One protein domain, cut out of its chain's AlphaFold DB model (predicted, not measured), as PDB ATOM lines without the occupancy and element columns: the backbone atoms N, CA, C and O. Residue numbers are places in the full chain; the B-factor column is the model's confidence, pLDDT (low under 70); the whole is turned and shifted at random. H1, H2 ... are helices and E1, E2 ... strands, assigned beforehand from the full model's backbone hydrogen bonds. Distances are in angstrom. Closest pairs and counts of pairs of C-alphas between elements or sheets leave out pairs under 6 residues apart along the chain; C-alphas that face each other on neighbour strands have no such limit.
ATOM      1  N   ARG A   9     415.233 360.105  41.075       86.88
ATOM      2  CA  ARG A   9     414.634 359.133  42.009       86.88
ATOM      3  C   ARG A   9     413.640 358.162  41.349       86.88
ATOM      4  O   ARG A   9     413.370 357.111  41.915       86.88
ATOM      5  N   LEU A  10     413.095 358.515  40.184       86.31
ATOM      6  CA  LEU A  10     412.088 357.746  39.442       86.31
ATOM      7  C   LEU A  10     412.663 357.043  38.204       86.31
ATOM      8  O   LEU A  10     411.974 356.236  37.585       86.31
ATOM      9  N   GLN A  11     413.914 357.318  37.824       84.25
ATOM     10  CA  GLN A  11     414.520 356.746  36.613       84.25
ATOM     11  C   GLN A  11     414.739 355.230  36.710       84.25
ATOM     12  O   GLN A  11     414.765 354.547  35.690       84.25
ATOM     13  N   MET A  12     414.857 354.695  37.930       79.75
ATOM     14  CA  MET A  12     414.970 353.252  38.179       79.75
ATOM     15  C   MET A  12     413.614 352.568  38.413       79.75
ATOM     16  O   MET A  12     413.570 351.372  38.698       79.75
ATOM     17  N   SER A  13     412.504 353.306  38.334       83.62
ATOM     18  CA  SER A  13     411.165 352.758  38.538       83.62
ATOM     19  C   SER A  13     410.594 352.168  37.248       83.62
ATOM     20  O   SER A  13     410.793 352.689  36.151       83.62
ATOM     21  N   THR A  14     409.828 351.088  37.382       85.62
ATOM     22  CA  THR A  14     409.064 350.508  36.274       85.62
ATOM     23  C   THR A  14     407.757 351.269  36.080       85.62
ATOM     24  O   THR A  14     406.928 351.321  36.989       85.62
ATOM     25  N   TRP A  15     407.554 351.825  34.888       88.56
ATOM     26  CA  TRP A  15     406.307 352.490  34.515       88.56
ATOM     27  C   TRP A  15     405.259 351.460  34.097       88.56
ATOM     28  O   TRP A  15     405.491 350.669  33.183       88.56
ATOM     29  N   SER A  16     404.099 351.479  34.750       91.06
ATOM     30  CA  SER A  16     402.942 350.661  34.378       91.06
ATOM     31  C   SER A  16     401.876 351.521  33.693       91.06
ATOM     32  O   SER A  16     401.613 352.629  34.172       91.06
ATOM     33  N   PRO A  17     401.216 351.033  32.628       92.62
ATOM     34  CA  PRO A  17     400.094 351.749  32.031       92.62
ATOM     35  C   PRO A  17     398.954 351.889  33.050       92.62
ATOM     36  O   PRO A  17     398.566 350.910  33.685       92.62
ATOM     37  N   LEU A  18     398.439 353.111  33.216       94.56
ATOM     38  CA  LEU A  18     397.286 353.393  34.083       94.56
ATOM     39  C   LEU A  18     395.974 353.462  33.299       94.56
ATOM     40  O   LEU A  18     394.961 352.975  33.780       94.56
ATOM     41  N   PHE A  19     395.998 354.078  32.116       93.69
ATOM     42  CA  PHE A  19     394.835 354.280  31.258       93.69
ATOM     43  C   PHE A  19     395.283 354.460  29.805       93.69
ATOM     44  O   PHE A  19     396.272 355.151  29.539       93.69
ATOM     45  N   CYS A  20     394.544 353.888  28.861       92.94
ATOM     46  CA  CYS A  20     394.703 354.119  27.430       92.94
ATOM     47  C   CYS A  20     393.327 354.224  26.772       92.94
ATOM     48  O   CYS A  20     392.576 353.257  26.766       92.94
ATOM     49  N   SER A  21     393.001 355.351  26.136       89.88
ATOM     50  CA  SER A  21     391.675 355.557  25.532       89.88
ATOM     51  C   SER A  21     391.300 354.515  24.469       89.88
ATOM     52  O   SER A  21     390.128 354.194  24.305       89.88
ATOM     53  N   ASN A  22     392.286 353.949  23.765       88.56
ATOM     54  CA  ASN A  22     392.071 352.892  22.772       88.56
ATOM     55  C   ASN A  22     391.734 351.523  23.385       88.56
ATOM     56  O   ASN A  22     391.204 350.673  22.677       88.56
ATOM     57  N   VAL A  23     392.059 351.306  24.662       92.94
ATOM     58  CA  VAL A  23     391.835 350.040  25.381       92.94
ATOM     59  C   VAL A  23     390.693 350.191  26.384       92.94
ATOM     60  O   VAL A  23     389.779 349.374  26.428       92.94
ATOM     61  N   ASP A  24     390.720 351.272  27.157       89.31
ATOM     62  CA  ASP A  24     389.803 351.544  28.256       89.31
ATOM     63  C   ASP A  24     388.591 352.382  27.831       89.31
ATOM     64  O   ASP A  24     387.639 352.497  28.597       89.31
ATOM     65  N   GLY A  25     388.587 352.942  26.618       85.25
ATOM     66  CA  GLY A  25     387.515 353.786  26.089       85.25
ATOM     67  C   GLY A  25     387.711 355.283  26.355       85.25
ATOM     68  O   GLY A  25     388.610 355.710  27.071       85.25
ATOM     69  N   PHE A  26     386.837 356.105  25.773       84.06
ATOM     70  CA  PHE A  26     386.986 357.570  25.726       84.06
ATOM     71  C   PHE A  26     386.211 358.323  26.827       84.06
ATOM     72  O   PHE A  26     385.980 359.524  26.719       84.06
ATOM     73  N   SER A  27     385.785 357.638  27.894       86.06
ATOM     74  CA  SER A  27     385.019 358.262  28.983       86.06
ATOM     75  C   SER A  27     385.924 359.009  29.965       86.06
ATOM     76  O   SER A  27     386.824 358.421  30.566       86.06
ATOM     77  N   PHE A  28     385.628 360.290  30.202       80.94
ATOM     78  CA  PHE A  28     386.345 361.100  31.190       80.94
ATOM     79  C   PHE A  28     386.172 360.577  32.624       80.94
ATOM     80  O   PHE A  28     387.129 360.541  33.389       80.94
ATOM     81  N   GLN A  29     384.980 360.086  32.975       83.81
ATOM     82  CA  GLN A  29     384.738 359.449  34.277       83.81
ATOM     83  C   GLN A  29     385.627 358.217  34.472       83.81
ATOM     84  O   GLN A  29     386.104 357.951  35.572       83.81
ATOM     85  N   ARG A  30     385.882 357.476  33.391       84.31
ATOM     86  CA  ARG A  30     386.752 356.303  33.413       84.31
ATOM     87  C   ARG A  30     388.221 356.696  33.537       84.31
ATOM     88  O   ARG A  30     388.921 356.099  34.344       84.31
ATOM     89  N   LEU A  31     388.661 357.734  32.823       87.31
ATOM     90  CA  LEU A  31     389.988 358.326  33.021       87.31
ATOM     91  C   LEU A  31     390.201 358.722  34.491       87.31
ATOM     92  O   LEU A  31     391.202 358.320  35.081       87.31
ATOM     93  N   ILE A  32     389.252 359.454  35.087       88.94
ATOM     94  CA  ILE A  32     389.295 359.836  36.506       88.94
ATOM     95  C   ILE A  32     389.457 358.595  37.384       88.94
ATOM     96  O   ILE A  32     390.386 358.541  38.179       88.94
ATOM     97  N   PHE A  33     388.609 357.581  37.194       89.75
ATOM     98  CA  PHE A  33     388.643 356.347  37.980       89.75
ATOM     99  C   PHE A  33     390.016 355.651  37.966       89.75
ATOM    100  O   PHE A  33     390.463 355.141  38.992       89.75
ATOM    101  N   PHE A  34     390.704 355.631  36.821       91.75
ATOM    102  CA  PHE A  34     392.027 355.009  36.708       91.75
ATOM    103  C   PHE A  34     393.161 355.856  37.298       91.75
ATOM    104  O   PHE A  34     394.161 355.306  37.769       91.75
ATOM    105  N   VAL A  35     393.031 357.181  37.242       92.25
ATOM    106  CA  VAL A  35     394.107 358.128  37.565       92.25
ATOM    107  C   VAL A  35     394.028 358.643  39.004       92.25
ATOM    108  O   VAL A  35     395.061 358.969  39.592       92.25
ATOM    109  N   GLU A  36     392.840 358.676  39.605       91.69
ATOM    110  CA  GLU A  36     392.630 359.138  40.975       91.69
ATOM    111  C   GLU A  36     393.517 358.378  41.980       91.69
ATOM    112  O   GLU A  36     393.662 357.151  41.944       91.69
ATOM    113  N   ASN A  37     394.143 359.122  42.894       93.75
ATOM    114  CA  ASN A  37     395.097 358.637  43.896       93.75
ATOM    115  C   ASN A  37     396.375 357.982  43.317       93.75
ATOM    116  O   ASN A  37     397.162 357.372  44.063       93.75
ATOM    117  N   LYS A  38     396.633 358.105  42.006       94.81
ATOM    118  CA  LYS A  38     397.865 357.644  41.342       94.81
ATOM    119  C   LYS A  38     398.816 358.801  41.085       94.81
ATOM    120  O   LYS A  38     398.386 359.921  40.848       94.81
ATOM    121  N   GLY A  39     400.113 358.518  41.115       92.62
ATOM    122  CA  GLY A  39     401.173 359.452  40.750       92.62
ATOM    123  C   GLY A  39     402.513 359.080  41.388       92.62
ATOM    124  O   GLY A  39     402.518 358.289  42.338       92.62
ATOM    125  N   PRO A  40     403.635 359.630  40.893       95.19
ATOM    126  CA  PRO A  40     403.748 360.531  39.734       95.19
ATOM    127  C   PRO A  40     403.345 359.855  38.412       95.19
ATOM    128  O   PRO A  40     403.394 358.631  38.300       95.19
ATOM    129  N   THR A  41     402.911 360.630  37.414       95.25
ATOM    130  CA  THR A  41     402.410 360.092  36.132       95.25
ATOM    131  C   THR A  41     403.019 360.796  34.927       95.25
ATOM    132  O   THR A  41     403.181 362.014  34.940       95.25
ATOM    133  N   VAL A  42     403.244 360.047  33.846       94.81
ATOM    134  CA  VAL A  42     403.490 360.601  32.508       94.81
ATOM    135  C   VAL A  42     402.197 360.501  31.706       94.81
ATOM    136  O   VAL A  42     401.639 359.413  31.563       94.81
ATOM    137  N   ILE A  43     401.728 361.629  31.183       94.69
ATOM    138  CA  ILE A  43     400.564 361.705  30.300       94.69
ATOM    139  C   ILE A  43     401.075 361.863  28.872       94.69
ATOM    140  O   ILE A  43     401.910 362.727  28.616       94.69
ATOM    141  N   ILE A  44     400.569 361.044  27.950       94.62
ATOM    142  CA  ILE A  44     400.885 361.114  26.520       94.62
ATOM    143  C   ILE A  44     399.577 361.263  25.755       94.62
ATOM    144  O   ILE A  44     398.659 360.460  25.915       94.62
ATOM    145  N   ILE A  45     399.513 362.284  24.912       94.44
ATOM    146  CA  ILE A  45     398.364 362.615  24.080       94.44
ATOM    147  C   ILE A  45     398.815 362.562  22.627       94.44
ATOM    148  O   ILE A  45     399.879 363.067  22.270       94.44
ATOM    149  N   LYS A  46     397.982 361.941  21.793       93.50
ATOM    150  CA  LYS A  46     398.097 361.991  20.341       93.50
ATOM    151  C   LYS A  46     396.830 362.611  19.780       93.50
ATOM    152  O   LYS A  46     395.747 362.077  20.015       93.50
ATOM    153  N   ASP A  47     396.966 363.715  19.061       89.12
ATOM    154  CA  ASP A  47     395.823 364.380  18.439       89.12
ATOM    155  C   ASP A  47     395.479 363.791  17.055       89.12
ATOM    156  O   ASP A  47     396.108 362.843  16.558       89.12
ATOM    157  N   SER A  48     394.434 364.336  16.429       88.69
ATOM    158  CA  SER A  48     393.977 363.942  15.091       88.69
ATOM    159  C   SER A  48     395.005 364.231  13.993       88.69
ATOM    160  O   SER A  48     395.074 363.482  13.017       88.69
ATOM    161  N   GLU A  49     395.825 365.263  14.180       90.50
ATOM    162  CA  GLU A  49     396.862 365.728  13.250       90.50
ATOM    163  C   GLU A  49     398.204 365.002  13.443       90.50
ATOM    164  O   GLU A  49     399.175 365.275  12.747       90.50
ATOM    165  N   LYS A  50     398.234 363.980  14.311       92.00
ATOM    166  CA  LYS A  50     399.402 363.136  14.623       92.00
ATOM    167  C   LYS A  50     400.493 363.844  15.427       92.00
ATOM    168  O   LYS A  50     401.579 363.272  15.571       92.00
ATOM    169  N   HIS A  51     400.209 364.996  16.024       92.69
ATOM    170  CA  HIS A  51     401.087 365.549  17.043       92.69
ATOM    171  C   HIS A  51     401.070 364.649  18.270       92.69
ATOM    172  O   HIS A  51     400.039 364.076  18.634       92.69
ATOM    173  N   VAL A  52     402.234 364.506  18.897       94.69
ATOM    174  CA  VAL A  52     402.386 363.731  20.127       94.69
ATOM    175  C   VAL A  52     403.037 364.631  21.155       94.69
ATOM    176  O   VAL A  52     404.123 365.153  20.922       94.69
ATOM    177  N   PHE A  53     402.370 364.819  22.283       95.12
ATOM    178  CA  PHE A  53     402.784 365.733  23.342       95.12
ATOM    179  C   PHE A  53     402.223 365.263  24.681       95.12
ATOM    180  O   PHE A  53     401.483 364.279  24.755       95.12
ATOM    181  N   GLY A  54     402.590 365.941  25.757       95.00
ATOM    182  CA  GLY A  54     402.103 365.580  27.073       95.00
ATOM    183  C   GLY A  54     402.820 366.307  28.188       95.00
ATOM    184  O   GLY A  54     403.362 367.398  28.005       95.00
ATOM    185  N   GLY A  55     402.811 365.682  29.358       94.81
ATOM    186  CA  GLY A  55     403.463 366.232  30.531       94.81
ATOM    187  C   GLY A  55     403.743 365.188  31.596       94.81
ATOM    188  O   GLY A  55     403.165 364.098  31.612       94.81
ATOM    189  N   PHE A  56     404.657 365.545  32.483       95.38
ATOM    190  CA  PHE A  56     404.938 364.821  33.708       95.38
ATOM    191  C   PHE A  56     404.281 365.546  34.879       95.38
ATOM    192  O   PHE A  56     404.487 366.741  35.083       95.38
ATOM    193  N   ALA A  57     403.495 364.798  35.643       95.25
ATOM    194  CA  ALA A  57     402.860 365.237  36.874       95.25
ATOM    195  C   ALA A  57     403.605 364.621  38.060       95.25
ATOM    196  O   ALA A  57     403.636 363.395  38.210       95.25
ATOM    197  N   SER A  58     404.208 365.468  38.894       95.19
ATOM    198  CA  SER A  58     405.102 365.040  39.975       95.19
ATOM    199  C   SER A  58     404.377 364.463  41.191       95.19
ATOM    200  O   SER A  58     404.964 363.706  41.964       95.19
ATOM    201  N   HIS A  59     403.094 364.786  41.348       94.75
ATOM    202  CA  HIS A  59     402.286 364.405  42.501       94.75
ATOM    203  C   HIS A  59     401.165 363.431  42.140       94.75
ATOM    204  O   HIS A  59     400.877 363.160  40.975       94.75
ATOM    205  N   ARG A  60     400.530 362.881  43.180       95.19
ATOM    206  CA  ARG A  60     399.324 362.063  43.031       95.19
ATOM    207  C   ARG A  60     398.136 362.938  42.644       95.19
ATOM    208  O   ARG A  60     397.982 364.037  43.172       95.19
ATOM    209  N   TRP A  61     397.288 362.430  41.760       92.12
ATOM    210  CA  TRP A  61     396.059 363.097  41.348       92.12
ATOM    211  C   TRP A  61     394.986 362.967  42.425       92.12
ATOM    212  O   TRP A  61     394.388 361.905  42.581       92.12
ATOM    213  N   ASN A  62     394.729 364.058  43.142       88.06
ATOM    214  CA  ASN A  62     393.670 364.147  44.143       88.06
ATOM    215  C   ASN A  62     392.719 365.281  43.766       88.06
ATOM    216  O   ASN A  62     393.183 366.364  43.403       88.06
ATOM    217  N   ALA A  63     391.409 365.041  43.874       84.69
ATOM    218  CA  ALA A  63     390.411 366.081  43.665       84.69
ATOM    219  C   ALA A  63     390.671 367.265  44.607       84.69
ATOM    220  O   ALA A  63     390.715 367.104  45.828       84.69
ATOM    221  N   SER A  64     390.862 368.454  44.045       80.38
ATOM    222  CA  SER A  64     391.161 369.661  44.807       80.38
ATOM    223  C   SER A  64     390.720 370.902  44.042       80.38
ATOM    224  O   SER A  64     390.906 371.005  42.831       80.38
ATOM    225  N   ALA A  65     390.179 371.885  44.765       81.00
ATOM    226  CA  ALA A  65     389.944 373.226  44.226       81.00
ATOM    227  C   ALA A  65     391.245 374.047  44.092       81.00
ATOM    228  O   ALA A  65     391.248 375.096  43.454       81.00
ATOM    229  N   ASN A  66     392.342 373.569  44.684       83.94
ATOM    230  CA  ASN A  66     393.656 374.202  44.651       83.94
ATOM    231  C   ASN A  66     394.592 373.471  43.689       83.94
ATOM    232  O   ASN A  66     394.532 372.244  43.572       83.94
ATOM    233  N   PHE A  67     395.510 374.222  43.079       87.94
ATOM    234  CA  PHE A  67     396.632 373.643  42.349       87.94
ATOM    235  C   PHE A  67     397.531 372.822  43.284       87.94
ATOM    236  O   PHE A  67     397.744 373.185  44.443       87.94
ATOM    237  N   ILE A  68     398.053 371.716  42.760       91.56
ATOM    238  CA  ILE A  68     399.022 370.829  43.415       91.56
ATOM    239  C   ILE A  68     400.260 370.676  42.519       91.56
ATOM    240  O   ILE A  68     400.314 371.253  41.431       91.56
ATOM    241  N   GLY A  69     401.236 369.876  42.950       92.94
ATOM    242  CA  GLY A  69     402.472 369.650  42.204       92.94
ATOM    243  C   GLY A  69     403.627 370.529  42.682       92.94
ATOM    244  O   GLY A  69     403.494 371.301  43.632       92.94
ATOM    245  N   ASP A  70     404.763 370.398  42.006       94.81
ATOM    246  CA  ASP A  70     405.989 371.153  42.270       94.81
ATOM    247  C   ASP A  70     406.769 371.425  40.969       94.81
ATOM    248  O   ASP A  70     406.310 371.119  39.866       94.81
ATOM    249  N   GLU A  71     407.962 372.005  41.110       94.00
ATOM    250  CA  GLU A  71     408.840 372.405  40.003       94.00
ATOM    251  C   GLU A  71     409.381 371.231  39.171       94.00
ATOM    252  O   GLU A  71     410.000 371.449  38.131       94.00
ATOM    253  N   GLU A  72     409.134 369.986  39.584       94.56
ATOM    254  CA  GLU A  72     409.485 368.818  38.782       94.56
ATOM    255  C   GLU A  72     408.448 368.509  37.701       94.56
ATOM    256  O   GLU A  72     408.717 367.685  36.829       94.56
ATOM    257  N   CYS A  73     407.268 369.136  37.737       94.50
ATOM    258  CA  CYS A  73     406.303 369.062  36.646       94.50
ATOM    259  C   CYS A  73     406.878 369.699  35.379       94.50
ATOM    260  O   CYS A  73     407.452 370.777  35.434       94.50
ATOM    261  N   PHE A  74     406.670 369.088  34.216       93.81
ATOM    262  CA  PHE A  74     407.089 369.672  32.940       93.81
ATOM    263  C   PHE A  74     406.162 369.246  31.808       93.81
ATOM    264  O   PHE A  74     405.500 368.208  31.886       93.81
ATOM    265  N   LEU A  75     406.142 370.032  30.734       95.75
ATOM    266  CA  LEU A  75     405.472 369.675  29.485       95.75
ATOM    267  C   LEU A  75     406.499 369.218  28.453       95.75
ATOM    268  O   LEU A  75     407.677 369.573  28.526       95.75
ATOM    269  N   PHE A  76     406.057 368.440  27.472       93.31
ATOM    270  CA  PHE A  76     406.911 368.017  26.370       93.31
ATOM    271  C   PHE A  76     406.134 367.849  25.065       93.31
ATOM    272  O   PHE A  76     404.946 367.524  25.063       93.31
ATOM    273  N   THR A  77     406.846 367.981  23.949       94.25
ATOM    274  CA  THR A  77     406.426 367.482  22.635       94.25
ATOM    275  C   THR A  77     407.341 366.329  22.226       94.25
ATOM    276  O   THR A  77     408.513 366.290  22.589       94.25
ATOM    277  N   LEU A  78     406.792 365.356  21.504       92.00
ATOM    278  CA  LEU A  78     407.502 364.216  20.914       92.00
ATOM    279  C   LEU A  78     407.451 364.234  19.381       92.00
ATOM    280  O   LEU A  78     408.360 363.714  18.744       92.00
ATOM    281  N   SER A  79     406.377 364.778  18.802       93.75
ATOM    282  CA  SER A  79     406.162 364.862  17.355       93.75
ATOM    283  C   SER A  79     405.368 366.133  17.027       93.75
ATOM    284  O   SER A  79     404.365 366.374  17.707       93.75
ATOM    285  N   PRO A  80     405.776 366.927  16.018       91.62
ATOM    286  CA  PRO A  80     406.803 366.602  15.020       91.62
ATOM    287  C   PRO A  80     408.233 366.796  15.539       91.62
ATOM    288  O   PRO A  80     409.160 366.176  15.031       91.62
ATOM    289  N   GLU A  81     408.400 367.598  16.590       90.88
ATOM    290  CA  GLU A  81     409.692 367.899  17.195       90.88
ATOM    291  C   GLU A  81     409.701 367.543  18.679       90.88
ATOM    292  O   GLU A  81     408.695 367.679  19.386       90.88
ATOM    293  N   PHE A  82     410.862 367.095  19.153       91.75
ATOM    294  CA  PHE A  82     411.076 366.795  20.559       91.75
ATOM    295  C   PHE A  82     411.495 368.056  21.319       91.75
ATOM    296  O   PHE A  82     412.594 368.560  21.104       91.75
ATOM    297  N   ASN A  83     410.650 368.523  22.240       92.81
ATOM    298  CA  ASN A  83     410.938 369.668  23.104       92.81
ATOM    299  C   ASN A  83     410.523 369.378  24.547       92.81
ATOM    300  O   ASN A  83     409.564 368.645  24.789       92.81
ATOM    301  N   ILE A  84     411.227 369.991  25.500       92.00
ATOM    302  CA  ILE A  84     410.932 369.936  26.937       92.00
ATOM    303  C   ILE A  84     410.721 371.360  27.446       92.00
ATOM    304  O   ILE A  84     411.553 372.234  27.209       92.00
ATOM    305  N   TYR A  85     409.634 371.573  28.179       92.19
ATOM    306  CA  TYR A  85     409.250 372.863  28.739       92.19
ATOM    307  C   TYR A  85     409.184 372.743  30.258       92.19
ATOM    308  O   TYR A  85     408.238 372.182  30.816       92.19
ATOM    309  N   LEU A  86     410.225 373.252  30.915       92.94
ATOM    310  CA  LEU A  86     410.321 373.285  32.369       92.94
ATOM    311  C   LEU A  86     409.530 374.475  32.938       92.94
ATOM    312  O   LEU A  86     409.318 375.465  32.228       92.94
ATOM    313  N   PRO A  87     409.114 374.420  34.214       90.62
ATOM    314  CA  PRO A  87     408.471 375.548  34.857       90.62
ATOM    315  C   PRO A  87     409.374 376.775  34.869       90.62
ATOM    316  O   PRO A  87     410.573 376.697  35.124       90.62
ATOM    317  N   THR A  88     408.775 377.936  34.631       89.00
ATOM    318  CA  THR A  88     409.497 379.214  34.568       89.00
ATOM    319  C   THR A  88     409.700 379.861  35.938       89.00
ATOM    320  O   THR A  88     410.359 380.893  36.034       89.00
ATOM    321  N   GLY A  89     409.083 379.311  36.990       88.75
ATOM    322  CA  GLY A  89     409.029 379.916  38.324       88.75
ATOM    323  C   GLY A  89     408.027 381.072  38.461       88.75
ATOM    324  O   GLY A  89     407.936 381.668  39.530       88.75
ATOM    325  N   TYR A  90     407.256 381.393  37.413       87.31
ATOM    326  CA  TYR A  90     406.293 382.505  37.435       87.31
ATOM    327  C   TYR A  90     405.153 382.302  38.445       87.31
ATOM    328  O   TYR A  90     404.727 383.240  39.116       87.31
ATOM    329  N   ASN A  91     404.647 381.075  38.557       90.06
ATOM    330  CA  ASN A  91     403.621 380.697  39.521       90.06
ATOM    331  C   ASN A  91     403.829 379.244  39.972       90.06
ATOM    332  O   ASN A  91     404.738 378.559  39.504       90.06
ATOM    333  N   LYS A  92     402.978 378.789  40.897       89.50
ATOM    334  CA  LYS A  92     402.993 377.423  41.441       89.50
ATOM    335  C   LYS A  92     401.785 376.599  40.969       89.50
ATOM    336  O   LYS A  92     401.336 375.693  41.666       89.50
ATOM    337  N   ASN A  93     401.231 376.934  39.802       89.94
ATOM    338  CA  ASN A  93     400.029 376.311  39.248       89.94
ATOM    339  C   ASN A  93     400.400 375.095  38.384       89.94
ATOM    340  O   ASN A  93     400.199 375.102  37.172       89.94
ATOM    341  N   PHE A  94     400.985 374.057  38.984       90.44
ATOM    342  CA  PHE A  94     401.570 372.952  38.212       90.44
ATOM    343  C   PHE A  94     400.543 371.918  37.741       90.44
ATOM    344  O   PHE A  94     400.583 371.468  36.599       90.44
ATOM    345  N   MET A  95     399.634 371.512  38.622       92.31
ATOM    346  CA  MET A  95     398.633 370.483  38.350       92.31
ATOM    347  C   MET A  95     397.279 370.931  38.889       92.31
ATOM    348  O   MET A  95     397.182 371.397  40.024       92.31
ATOM    349  N   TYR A  96     396.224 370.741  38.102       89.31
ATOM    350  CA  TYR A  96     394.851 371.016  38.515       89.31
ATOM    351  C   TYR A  96     393.968 369.815  38.209       89.31
ATOM    352  O   TYR A  96     393.932 369.335  37.076       89.31
ATOM    353  N   PHE A  97     393.262 369.326  39.225       85.69
ATOM    354  CA  PHE A  97     392.395 368.165  39.098       85.69
ATOM    355  C   PHE A  97     391.176 368.351  39.981       85.69
ATOM    356  O   PHE A  97     391.206 368.111  41.183       85.69
ATOM    357  N   ASN A  98     390.103 368.831  39.366       82.44
ATOM    358  CA  ASN A  98     388.837 369.068  40.028       82.44
ATOM    359  C   ASN A  98     387.732 368.399  39.211       82.44
ATOM    360  O   ASN A  98     387.498 368.757  38.057       82.44
ATOM    361  N   TYR A  99     387.079 367.411  39.805       70.88
ATOM    362  CA  TYR A  99     385.913 366.734  39.258       70.88
ATOM    363  C   TYR A  99     384.931 366.500  40.404       70.88
ATOM    364  O   TYR A  99     385.330 366.322  41.552       70.88
ATOM    365  N   GLY A 100     383.633 366.530  40.101       59.22
ATOM    366  CA  GLY A 100     382.601 366.330  41.120       59.22
ATOM    367  C   GLY A 100     382.140 367.593  41.850       59.22
ATOM    368  O   GLY A 100     381.414 367.471  42.834       59.22
ATOM    369  N   VAL A 101     382.452 368.803  41.359       48.94
ATOM    370  CA  VAL A 101     381.636 369.971  41.727       48.94
ATOM    371  C   VAL A 101     380.256 369.748  41.116       48.94
ATOM    372  O   VAL A 101     380.031 370.007  39.935       48.94
ATOM    373  N   HIS A 102     379.342 369.207  41.918       39.97
ATOM    374  CA  HIS A 102     377.918 369.260  41.642       39.97
ATOM    375  C   HIS A 102     377.567 370.721  41.342       39.97
ATOM    376  O   HIS A 102     377.531 371.556  42.244       39.97
ATOM    377  N   HIS A 112     380.327 380.019  36.794       40.69
ATOM    378  CA  HIS A 112     381.721 380.170  37.174       40.69
ATOM    379  C   HIS A 112     382.547 379.943  35.907       40.69
ATOM    380  O   HIS A 112     382.699 378.824  35.429       40.69
ATOM    381  N   GLN A 113     382.993 381.059  35.333       43.22
ATOM    382  CA  GLN A 113     383.917 381.150  34.209       43.22
ATOM    383  C   GLN A 113     385.059 380.137  34.382       43.22
ATOM    384  O   GLN A 113     385.620 380.032  35.478       43.22
ATOM    385  N   SER A 114     385.368 379.373  33.332       45.22
ATOM    386  CA  SER A 114     386.320 378.262  33.409       45.22
ATOM    387  C   SER A 114     387.681 378.774  33.880       45.22
ATOM    388  O   SER A 114     388.123 379.847  33.471       45.22
ATOM    389  N   THR A 115     388.397 378.015  34.714       47.91
ATOM    390  CA  THR A 115     389.781 378.358  35.094       47.91
ATOM    391  C   THR A 115     390.672 378.519  33.852       47.91
ATOM    392  O   THR A 115     391.590 379.336  33.863       47.91
ATOM    393  N   LEU A 116     390.331 377.840  32.745       45.78
ATOM    394  CA  LEU A 116     390.961 377.996  31.428       45.78
ATOM    395  C   LEU A 116     390.842 379.423  30.855       45.78
ATOM    396  O   LEU A 116     391.725 379.884  30.132       45.78
ATOM    397  N   ASP A 117     389.773 380.142  31.194       44.88
ATOM    398  CA  ASP A 117     389.546 381.518  30.749       44.88
ATOM    399  C   ASP A 117     390.386 382.515  31.558       44.88
ATOM    400  O   ASP A 117     390.800 383.552  31.022       44.88
ATOM    401  N   ARG A 118     390.649 382.191  32.834       45.59
ATOM    402  CA  ARG A 118     391.326 383.057  33.811       45.59
ATOM    403  C   ARG A 118     392.835 382.855  33.895       45.59
ATOM    404  O   ARG A 118     393.522 383.827  34.191       45.59
ATOM    405  N   ASP A 119     393.349 381.649  33.652       47.94
ATOM    406  CA  ASP A 119     394.777 381.347  33.803       47.94
ATOM    407  C   ASP A 119     395.509 381.354  32.442       47.94
ATOM    408  O   ASP A 119     395.285 380.467  31.609       47.94
ATOM    409  N   PRO A 120     396.412 382.322  32.187       50.22
ATOM    410  CA  PRO A 120     397.257 382.338  30.993       50.22
ATOM    411  C   PRO A 120     398.084 381.056  30.800       50.22
ATOM    412  O   PRO A 120     398.353 380.681  29.660       50.22
ATOM    413  N   ALA A 121     398.450 380.350  31.875       40.53
ATOM    414  CA  ALA A 121     399.184 379.086  31.802       40.53
ATOM    415  C   ALA A 121     398.305 377.934  31.289       40.53
ATOM    416  O   ALA A 121     398.768 377.089  30.527       40.53
ATOM    417  N   ALA A 122     397.010 377.937  31.616       45.78
ATOM    418  CA  ALA A 122     396.056 376.975  31.066       45.78
ATOM    419  C   ALA A 122     395.808 377.204  29.560       45.78
ATOM    420  O   ALA A 122     395.614 376.252  28.804       45.78
ATOM    421  N   LYS A 123     395.909 378.461  29.102       41.81
ATOM    422  CA  LYS A 123     395.920 378.812  27.670       41.81
ATOM    423  C   LYS A 123     397.209 378.375  26.970       41.81
ATOM    424  O   LYS A 123     397.161 378.088  25.776       41.81
ATOM    425  N   ALA A 124     398.327 378.271  27.693       46.78
ATOM    426  CA  ALA A 124     399.620 377.896  27.120       46.78
ATOM    427  C   ALA A 124     399.625 376.473  26.532       46.78
ATOM    428  O   ALA A 124     400.240 376.238  25.495       46.78
ATOM    429  N   VAL A 125     398.883 375.536  27.138       48.03
ATOM    430  CA  VAL A 125     398.716 374.172  26.600       48.03
ATOM    431  C   VAL A 125     397.977 374.196  25.259       48.03
ATOM    432  O   VAL A 125     398.355 373.479  24.341       48.03
ATOM    433  N   LEU A 126     396.967 375.058  25.113       46.66
ATOM    434  CA  LEU A 126     396.238 375.229  23.852       46.66
ATOM    435  C   LEU A 126     397.093 375.936  22.791       46.66
ATOM    436  O   LEU A 126     397.083 375.536  21.628       46.66
ATOM    437  N   SER A 127     397.886 376.936  23.194       45.97
ATOM    438  CA  SER A 127     398.793 377.639  22.279       45.97
ATOM    439  C   SER A 127     399.949 376.763  21.795       45.97
ATOM    440  O   SER A 127     400.408 376.947  20.672       45.97
ATOM    441  N   LEU A 128     400.388 375.786  22.601       44.50
ATOM    442  CA  LEU A 128     401.414 374.809  22.211       44.50
ATOM    443  C   LEU A 128     400.964 373.932  21.028       44.50
ATOM    444  O   LEU A 128     401.796 373.386  20.316       44.50
ATOM    445  N   LEU A 129     399.648 373.815  20.816       45.03
ATOM    446  CA  LEU A 129     399.031 373.021  19.753       45.03
ATOM    447  C   LEU A 129     398.708 373.838  18.498       45.03
ATOM    448  O   LEU A 129     398.028 373.331  17.614       45.03
TER     449      LEU A 129
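This is residues 9 to 102 and 112 to 129 of the 155 residues of the protein "Hypothetical protein" of Sepia pharaonis (UniProt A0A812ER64). One twisted sheet of four strands forms a wall, with two short helices, H1 and H2, beyond its E1 edge. Two long loops, residues 58 to 73 and 86 to 102, lie towards one side of the sheet, and H3 and H4 make a small corner that is also on that side. The printed part has 112 residues, with named elements in the order H1 H2 E1 E2 E3 E4 H3 H4. The class is mixed, with under half of the residues in named elements, and the sheet is antiparallel, in the order E1 E2 E3 E4. The whole is compact, with a radius of gyration of the C-alphas of 14.5 A and spans of 35 by 34 by 30 A.

H1, residues 21 to 24, and H2, residues 28 to 35, are close but not clearly touching; their closest C-alphas, of Asp 24 and Arg 30, are 7.7 A apart. E1, residues 41 to 46, E2, residues 52 to 57, E3, residues 74 to 79, and E4, residues 83 to 85, form a meander, each strand the antiparallel neighbour of the one before. Each successive pair is a hairpin: N 45 and O 53 are 2.8 A apart, N 54 and O 76 2.9 A, and N 85 and O 75 2.8 A, within hydrogen-bond range. H3, residues 115 to 118, and H4, residues 120 to 127, touch only at the corner; their closest C-alphas, of Leu 116 and Ala 122, are 5.2 A apart. The four helices are not on the sheet. In H2 every O i to N i+4 pair is within hydrogen-bond range, in H4 2 of 4; H1 and H3 are too short for such a pair.

H1 begins at C-alpha 21, (391.675, 355.557, 25.532). E1 is 16.5 A long, E2 16.8 A and E3 16.3 A. H4 ends at C-alpha 127, (398.793, 377.639, 22.279).

Residues 103 to 111 are not printed, and C-alphas 102 and 112 are 12.4 A apart across the cut. The link E2 to E3, 16 residues, is long. Residues 100 to 102 and 112 to 129 have pLDDT under 70.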